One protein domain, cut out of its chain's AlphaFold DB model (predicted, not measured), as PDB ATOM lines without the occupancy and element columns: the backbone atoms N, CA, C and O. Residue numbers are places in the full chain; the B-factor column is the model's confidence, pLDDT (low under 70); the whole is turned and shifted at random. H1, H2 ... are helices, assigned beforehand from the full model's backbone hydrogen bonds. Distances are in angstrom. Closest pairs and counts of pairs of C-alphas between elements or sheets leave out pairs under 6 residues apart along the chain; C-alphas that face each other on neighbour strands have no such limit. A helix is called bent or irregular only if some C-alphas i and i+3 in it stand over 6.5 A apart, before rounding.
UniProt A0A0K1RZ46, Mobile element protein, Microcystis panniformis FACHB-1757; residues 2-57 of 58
ATOM      1  N   SER A   2       5.590  22.215 -45.674       62.25
ATOM      2  CA  SER A   2       6.665  22.942 -44.967       62.25
ATOM      3  C   SER A   2       6.181  23.776 -43.766       62.25
ATOM      4  O   SER A   2       6.686  23.580 -42.666       62.25
ATOM      5  N   GLU A   3       5.123  24.586 -43.919       70.88
ATOM      6  CA  GLU A   3       4.571  25.417 -42.824       70.88
ATOM      7  C   GLU A   3       4.156  24.631 -41.574       70.88
ATOM      8  O   GLU A   3       4.240  25.145 -40.466       70.88
ATOM      9  N   LYS A   4       3.726  23.372 -41.728       81.88
ATOM     10  CA  LYS A   4       3.317  22.537 -40.588       81.88
ATOM     11  C   LYS A   4       4.499  22.015 -39.772       81.88
ATOM     12  O   LYS A   4       4.298  21.643 -38.623       81.88
ATOM     13  N   LEU A   5       5.684  21.933 -40.377       86.31
ATOM     14  CA  LEU A   5       6.889  21.389 -39.751       86.31
ATOM     15  C   LEU A   5       7.896  22.482 -39.363       86.31
ATOM     16  O   LEU A   5       8.861  22.173 -38.675       86.31
ATOM     17  N   GLY A   6       7.687  23.728 -39.812       89.88
ATOM     18  CA  GLY A   6       8.614  24.840 -39.578       89.88
ATOM     19  C   GLY A   6      10.008  24.588 -40.157       89.88
ATOM     20  O   GLY A   6      10.993  25.016 -39.569       89.88
ATOM     21  N   ALA A   7      10.093  23.833 -41.257       89.75
ATOM     22  CA  ALA A   7      11.356  23.411 -41.854       89.75
ATOM     23  C   ALA A   7      11.615  24.131 -43.182       89.75
ATOM     24  O   ALA A   7      10.712  24.231 -44.025       89.75
ATOM     25  N   ASP A   8      12.861  24.561 -43.369       90.31
ATOM     26  CA  ASP A   8      13.365  25.118 -44.621       90.31
ATOM     27  C   ASP A   8      13.706  24.013 -45.626       90.31
ATOM     28  O   ASP A   8      14.040  22.880 -45.267       90.31
ATOM     29  N   PHE A   9      13.623  24.347 -46.914       86.88
ATOM     30  CA  PHE A   9      13.889  23.421 -48.011       86.88
ATOM     31  C   PHE A   9      14.848  24.060 -49.009       86.88
ATOM     32  O   PHE A   9      14.677  25.211 -49.405       86.88
ATOM     33  N   TYR A  10      15.827  23.276 -49.455       88.31
ATOM     34  CA  TYR A  10      16.856  23.707 -50.393       88.31
ATOM     35  C   TYR A  10      16.964  22.698 -51.539       88.31
ATOM     36  O   TYR A  10      16.851  21.488 -51.327       88.31
ATOM     37  N   PHE A  11      17.193  23.196 -52.755       90.06
ATOM     38  CA  PHE A  11      17.396  22.382 -53.952       90.06
ATOM     39  C   PHE A  11      18.821  22.555 -54.469       90.06
ATOM     40  O   PHE A  11      19.368  23.651 -54.415       90.06
ATOM     41  N   ALA A  12      19.398  21.472 -54.992       90.94
ATOM     42  CA  ALA A  12      20.654  21.537 -55.727       90.94
ATOM     43  C   ALA A  12      20.389  21.974 -57.173       90.94
ATOM     44  O   ALA A  12      19.380  21.592 -57.777       90.94
ATOM     45  N   THR A  13      21.305  22.751 -57.726       92.56
ATOM     46  CA  THR A  13      21.267  23.221 -59.105       92.56
ATOM     47  C   THR A  13      21.612  22.091 -60.091       92.56
ATOM     48  O   THR A  13      22.390  21.181 -59.776       92.56
ATOM     49  N   PRO A  14      21.011  22.076 -61.299       90.62
ATOM     50  CA  PRO A  14      21.274  21.023 -62.280       90.62
ATOM     51  C   PRO A  14      22.754  20.958 -62.667       90.62
ATOM     52  O   PRO A  14      23.343  21.980 -62.985       90.62
ATOM     53  N   TYR A  15      23.337  19.755 -62.708       84.31
ATOM     54  CA  TYR A  15      24.758  19.505 -63.026       84.31
ATOM     55  C   TYR A  15      25.784  19.971 -61.975       84.31
ATOM     56  O   TYR A  15      26.984  19.822 -62.195       84.31
ATOM     57  N   HIS A  16      25.342  20.426 -60.800       87.00
ATOM     58  CA  HIS A  16      26.213  20.800 -59.683       87.00
ATOM     59  C   HIS A  16      26.267  19.689 -58.618       87.00
ATOM     60  O   HIS A  16      25.775  19.830 -57.499       87.00
ATOM     61  N   SER A  17      26.858  18.538 -58.960       82.19
ATOM     62  CA  SER A  17      26.924  17.368 -58.059       82.19
ATOM     63  C   SER A  17      27.591  17.667 -56.709       82.19
ATOM     64  O   SER A  17      27.213  17.094 -55.689       82.19
ATOM     65  N   TRP A  18      28.527  18.618 -56.669       86.19
ATOM     66  CA  TRP A  18      29.245  19.006 -55.453       86.19
ATOM     67  C   TRP A  18      28.353  19.622 -54.369       86.19
ATOM     68  O   TRP A  18      28.668  19.490 -53.189       86.19
ATOM     69  N   GLU A  19      27.211  20.217 -54.726       90.94
ATOM     70  CA  GLU A  19      26.235  20.734 -53.750       90.94
ATOM     71  C   GLU A  19      25.598  19.611 -52.917       90.94
ATOM     72  O   GLU A  19      24.963  19.853 -51.892       90.94
ATOM     73  N   ARG A  20      25.780  18.357 -53.342       90.88
ATOM     74  CA  ARG A  20      25.277  17.155 -52.676       90.88
ATOM     75  C   ARG A  20      26.390  16.297 -52.080       90.88
ATOM     76  O   ARG A  20      26.098  15.178 -51.661       90.88
ATOM     77  N   GLY A  21      27.623  16.799 -51.987       90.62
ATOM     78  CA  GLY A  21      28.777  16.010 -51.538       90.62
ATOM     79  C   GLY A  21      28.559  15.324 -50.183       90.62
ATOM     80  O   GLY A  21      28.801  14.126 -50.050       90.62
ATOM     81  N   LEU A  22      27.998  16.041 -49.202       89.25
ATOM     82  CA  LEU A  22      27.669  15.462 -47.896       89.25
ATOM     83  C   LEU A  22      26.598  14.365 -48.005       89.25
ATOM     84  O   LEU A  22      26.760  13.288 -47.442       89.25
ATOM     85  N   ASN A  23      25.542  14.595 -48.788       89.44
ATOM     86  CA  ASN A  23      24.504  13.592 -49.029       89.44
ATOM     87  C   ASN A  23      25.079  12.324 -49.678       89.44
ATOM     88  O   ASN A  23      24.672  11.215 -49.334       89.44
ATOM     89  N   GLU A  24      26.000  12.456 -50.631       91.31
ATOM     90  CA  GLU A  24      26.649  11.313 -51.281       91.31
ATOM     91  C   GLU A  24      27.547  10.547 -50.309       91.31
ATOM     92  O   GLU A  24      27.461   9.318 -50.240       91.31
ATOM     93  N   HIS A  25      28.329  11.264 -49.500       90.56
ATOM     94  CA  HIS A  25      29.167  10.680 -48.458       90.56
ATOM     95  C   HIS A  25      28.340   9.900 -47.426       90.56
ATOM     96  O   HIS A  25      28.575   8.709 -47.215       90.56
ATOM     97  N   THR A  26      27.309  10.526 -46.851       89.62
ATOM     98  CA  THR A  26      26.424   9.893 -45.864       89.62
ATOM     99  C   THR A  26      25.693   8.684 -46.450       89.62
ATOM    100  O   THR A  26      25.606   7.640 -45.806       89.62
ATOM    101  N   ASN A  27      25.226   8.761 -47.704       90.06
ATOM    102  CA  ASN A  27      24.634   7.608 -48.388       90.06
ATOM    103  C   ASN A  27      25.643   6.471 -48.605       90.06
ATOM    104  O   ASN A  27      25.255   5.302 -48.591       90.06
ATOM    105  N   GLY A  28      26.916   6.792 -48.837       90.50
ATOM    106  CA  GLY A  28      28.001   5.819 -48.921       90.50
ATOM    107  C   GLY A  28      28.194   5.075 -47.602       90.50
ATOM    108  O   GLY A  28      28.155   3.846 -47.595       90.50
ATOM    109  N   LEU A  29      28.313   5.808 -46.492       90.75
ATOM    110  CA  LEU A  29      28.445   5.229 -45.152       90.75
ATOM    111  C   LEU A  29      27.240   4.354 -44.794       90.75
ATOM    112  O   LEU A  29      27.407   3.208 -44.385       90.75
ATOM    113  N   LEU A  30      26.019   4.832 -45.048       90.06
ATOM    114  CA  LEU A  30      24.806   4.055 -44.794       90.06
ATOM    115  C   LEU A  30      24.819   2.710 -45.537       90.06
ATOM    116  O   LEU A  30      24.383   1.702 -44.989       90.06
ATOM    117  N   ARG A  31      25.351   2.668 -46.766       91.31
ATOM    118  CA  ARG A  31      25.444   1.434 -47.566       91.31
ATOM    119  C   ARG A  31      26.483   0.439 -47.051       91.31
ATOM    120  O   ARG A  31      26.376  -0.733 -47.403       91.31
ATOM    121  N   GLN A  32      27.453   0.880 -46.249       89.75
ATOM    122  CA  GLN A  32      28.393  -0.015 -45.567       89.75
ATOM    123  C   GLN A  32      27.691  -0.794 -44.445       89.75
ATOM    124  O   GLN A  32      27.983  -1.968 -44.247       89.75
ATOM    125  N   PHE A  33      26.719  -0.170 -43.767       88.88
ATOM    126  CA  PHE A  33      25.901  -0.811 -42.728       88.88
ATOM    127  C   PHE A  33      24.705  -1.576 -43.298       88.88
ATOM    128  O   PHE A  33      24.406  -2.687 -42.868       88.88
ATOM    129  N   PHE A  34      24.030  -0.991 -44.286       90.62
ATOM    130  CA  PHE A  34      22.832  -1.540 -44.907       90.62
ATOM    131  C   PHE A  34      23.022  -1.596 -46.425       90.62
ATOM    132  O   PHE A  34      22.724  -0.623 -47.130       90.62
ATOM    133  N   PRO A  35      23.502  -2.735 -46.956       92.19
ATOM    134  CA  PRO A  35      23.650  -2.932 -48.388       92.19
ATOM    135  C   PRO A  35      22.365  -2.635 -49.170       92.19
ATOM    136  O   PRO A  35      21.245  -2.610 -48.650       92.19
ATOM    137  N   LYS A  36      22.499  -2.413 -50.481       90.19
ATOM    138  CA  LYS A  36      21.320  -2.230 -51.336       90.19
ATOM    139  C   LYS A  36      20.364  -3.413 -51.161       90.19
ATOM    140  O   LYS A  36      20.792  -4.559 -51.226       90.19
ATOM    141  N   ARG A  37      19.067  -3.104 -51.040       89.81
ATOM    142  CA  ARG A  37      17.970  -4.070 -50.839       89.81
ATOM    143  C   ARG A  37      17.924  -4.730 -49.456       89.81
ATOM    144  O   ARG A  37      17.220  -5.724 -49.308       89.81
ATOM    145  N   THR A  38      18.590  -4.173 -48.443       90.19
ATOM    146  CA  THR A  38      18.329  -4.575 -47.057       90.19
ATOM    147  C   THR A  38      16.840  -4.455 -46.740       90.19
ATOM    148  O   THR A  38      16.225  -3.402 -46.928       90.19
ATOM    149  N   ASN A  39      16.247  -5.551 -46.272       91.31
ATOM    150  CA  ASN A  39      14.859  -5.571 -45.843       91.31
ATOM    151  C   ASN A  39      14.760  -5.029 -44.412       91.31
ATOM    152  O   ASN A  39      14.895  -5.771 -43.445       91.31
ATOM    153  N   PHE A  40      14.474  -3.737 -44.271       88.81
ATOM    154  CA  PHE A  40      14.353  -3.089 -42.961       88.81
ATOM    155  C   PHE A  40      13.205  -3.618 -42.086       88.81
ATOM    156  O   PHE A  40      13.168  -3.303 -40.906       88.81
ATOM    157  N   LYS A  41      12.295  -4.455 -42.610       89.88
ATOM    158  CA  LYS A  41      11.260  -5.104 -41.785       89.88
ATOM    159  C   LYS A  41      11.812  -6.206 -40.878       89.88
ATOM    160  O   LYS A  41      11.140  -6.582 -39.928       89.88
ATOM    161  N   ILE A  42      12.983  -6.753 -41.210       91.38
ATOM    162  CA  ILE A  42      13.620  -7.846 -40.457       91.38
ATOM    163  C   ILE A  42      14.890  -7.402 -39.724       91.38
ATOM    164  O   ILE A  42      15.429  -8.171 -38.936       91.38
ATOM    165  N   VAL A  43      15.373  -6.185 -39.989       89.31
ATOM    166  CA  VAL A  43      16.522  -5.608 -39.282       89.31
ATOM    167  C   VAL A  43      16.090  -5.280 -37.860       89.31
ATOM    168  O   VAL A  43      15.035  -4.674 -37.655       89.31
ATOM    169  N   LYS A  44      16.894  -5.678 -36.871       91.69
ATOM    170  CA  LYS A  44      16.574  -5.378 -35.475       91.69
ATOM    171  C   LYS A  44      16.729  -3.877 -35.214       91.69
ATOM    172  O   LYS A  44      17.683  -3.283 -35.719       91.69
ATOM    173  N   PRO A  45      15.869  -3.264 -34.381       89.69
ATOM    174  CA  PRO A  45      16.016  -1.858 -34.000       89.69
ATOM    175  C   PRO A  45      17.427  -1.515 -33.492       89.69
ATOM    176  O   PRO A  45      17.999  -0.511 -33.899       89.69
ATOM    177  N   GLU A  46      18.036  -2.413 -32.713       90.19
ATOM    178  CA  GLU A  46      19.408  -2.290 -32.195       90.19
ATOM    179  C   GLU A  46      20.471  -2.151 -33.302       90.19
ATOM    180  O   GLU A  46      21.445  -1.413 -33.164       90.19
ATOM    181  N   GLU A  47      20.298  -2.844 -34.433       87.69
ATOM    182  CA  GLU A  47      21.230  -2.755 -35.562       87.69
ATOM    183  C   GLU A  47      21.104  -1.411 -36.284       87.69
ATOM    184  O   GLU A  47      22.111  -0.853 -36.731       87.69
ATOM    185  N   VAL A  48      19.881  -0.873 -36.355       89.88
ATOM    186  CA  VAL A  48      19.605   0.470 -36.884       89.88
ATOM    187  C   VAL A  48      20.232   1.531 -35.989       89.88
ATOM    188  O   VAL A  48      20.935   2.403 -36.496       89.88
ATOM    189  N   GLU A  49      20.052   1.429 -34.673       88.88
ATOM    190  CA  GLU A  49      20.650   2.356 -33.707       88.88
ATOM    191  C   GLU A  49      22.174   2.325 -33.743       88.88
ATOM    192  O   GLU A  49      22.808   3.381 -33.721       88.88
ATOM    193  N   ARG A  50      22.784   1.141 -33.867       86.44
ATOM    194  CA  ARG A  50      24.241   1.021 -33.999       86.44
ATOM    195  C   ARG A  50      24.752   1.710 -35.263       86.44
ATOM    196  O   ARG A  50      25.740   2.440 -35.201       86.44
ATOM    197  N   GLY A  51      24.079   1.500 -36.397       86.31
ATOM    198  CA  GLY A  51      24.420   2.165 -37.656       86.31
ATOM    199  C   GLY A  51      24.243   3.684 -37.575       86.31
ATOM    200  O   GLY A  51      25.122   4.429 -37.998       86.31
ATOM    201  N   ALA A  52      23.147   4.151 -36.975       86.81
ATOM    202  CA  ALA A  52      22.873   5.574 -36.785       86.81
ATOM    203  C   ALA A  52      23.878   6.240 -35.834       86.81
ATOM    204  O   ALA A  52      24.372   7.324 -36.125       86.81
ATOM    205  N   SER A  53      24.241   5.571 -34.738       85.88
ATOM    206  CA  SER A  53      25.215   6.079 -33.766       85.88
ATOM    207  C   SER A  53      26.590   6.282 -34.399       85.88
ATOM    208  O   SER A  53      27.243   7.282 -34.127       85.88
ATOM    209  N   HIS A  54      27.003   5.378 -35.290       83.19
ATOM    210  CA  HIS A  54      28.257   5.519 -36.030       83.19
ATOM    211  C   HIS A  54      28.214   6.629 -37.095       83.19
ATOM    212  O   HIS A  54      29.243   7.186 -37.448       83.19
ATOM    213  N   LEU A  55      27.030   6.966 -37.618       84.12
ATOM    214  CA  LEU A  55      26.855   8.071 -38.568       84.12
ATOM    215  C   LEU A  55      26.786   9.441 -37.878       84.12
ATOM    216  O   LEU A  55      27.208  10.438 -38.459       84.12
ATOM    217  N   CYS A  56      26.219   9.500 -36.672       76.94
ATOM    218  CA  CYS A  56      26.016  10.741 -35.922       76.94
ATOM    219  C   CYS A  56      27.189  11.119 -35.002       76.94
ATOM    220  O   CYS A  56      27.214  12.247 -34.519       76.94
ATOM    221  N   ASN A  57      28.140  10.212 -34.775       65.00
ATOM    222  CA  ASN A  57      29.375  10.463 -34.031       65.00
ATOM    223  C   ASN A  57      30.570   9.999 -34.888       65.00
ATOM    224  O   ASN A  57      30.848   8.798 -34.897       65.00
TER     225      ASN A  57
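This is residues 2 to 57 of the 58 residues of the protein "Mobile element protein" of Microcystis panniformis FACHB-1757 (UniProt A0A0K1RZ46). A long helix, H2, forms a helical hairpin with H3, which folds back over its last residues; from the other end of H2 an arm, residues 2 to 10 with the short H1, sticks out. The 56 printed residues hold three named helices, H1, H2, H3 in order, and no named strand: all helix. The whole is only just loose, close to extended, with a radius of gyration of the C-alphas of 14.8 A and spans of 36 by 30 by 24 A.

H2, residues 17 to 33, touches H3, residues 45 to 56, with residues 26 to 33 alone; the closest C-alphas, of Phe 33 and Gly 51, are 6.1 A apart. They run opposite ways at a steep tilt of 38 degrees. H1, residues 2 to 5, is apart from both. In H3 every O i to N i+4 pair is within hydrogen-bond range, in H2 9 of 13; H1 is too short for one.

H2 measures 23.8 A from C-alpha 17 at (26.924, 17.368, -58.059), with a kink of 38 degrees near residue 24; it is irregular, C-alphas 19 and 22 being 8.0 A apart. H3 measures 16.2 A, ending at C-alpha 56 (26.016, 10.741, -35.922); H1 measures 5.4 A.

The farthest C-alphas, of Tyr 15 and Glu 46, are 38.1 A apart. Both links, 11 residues each, are long. The printed part has no cut; residues 2 and 57 are under pLDDT 70.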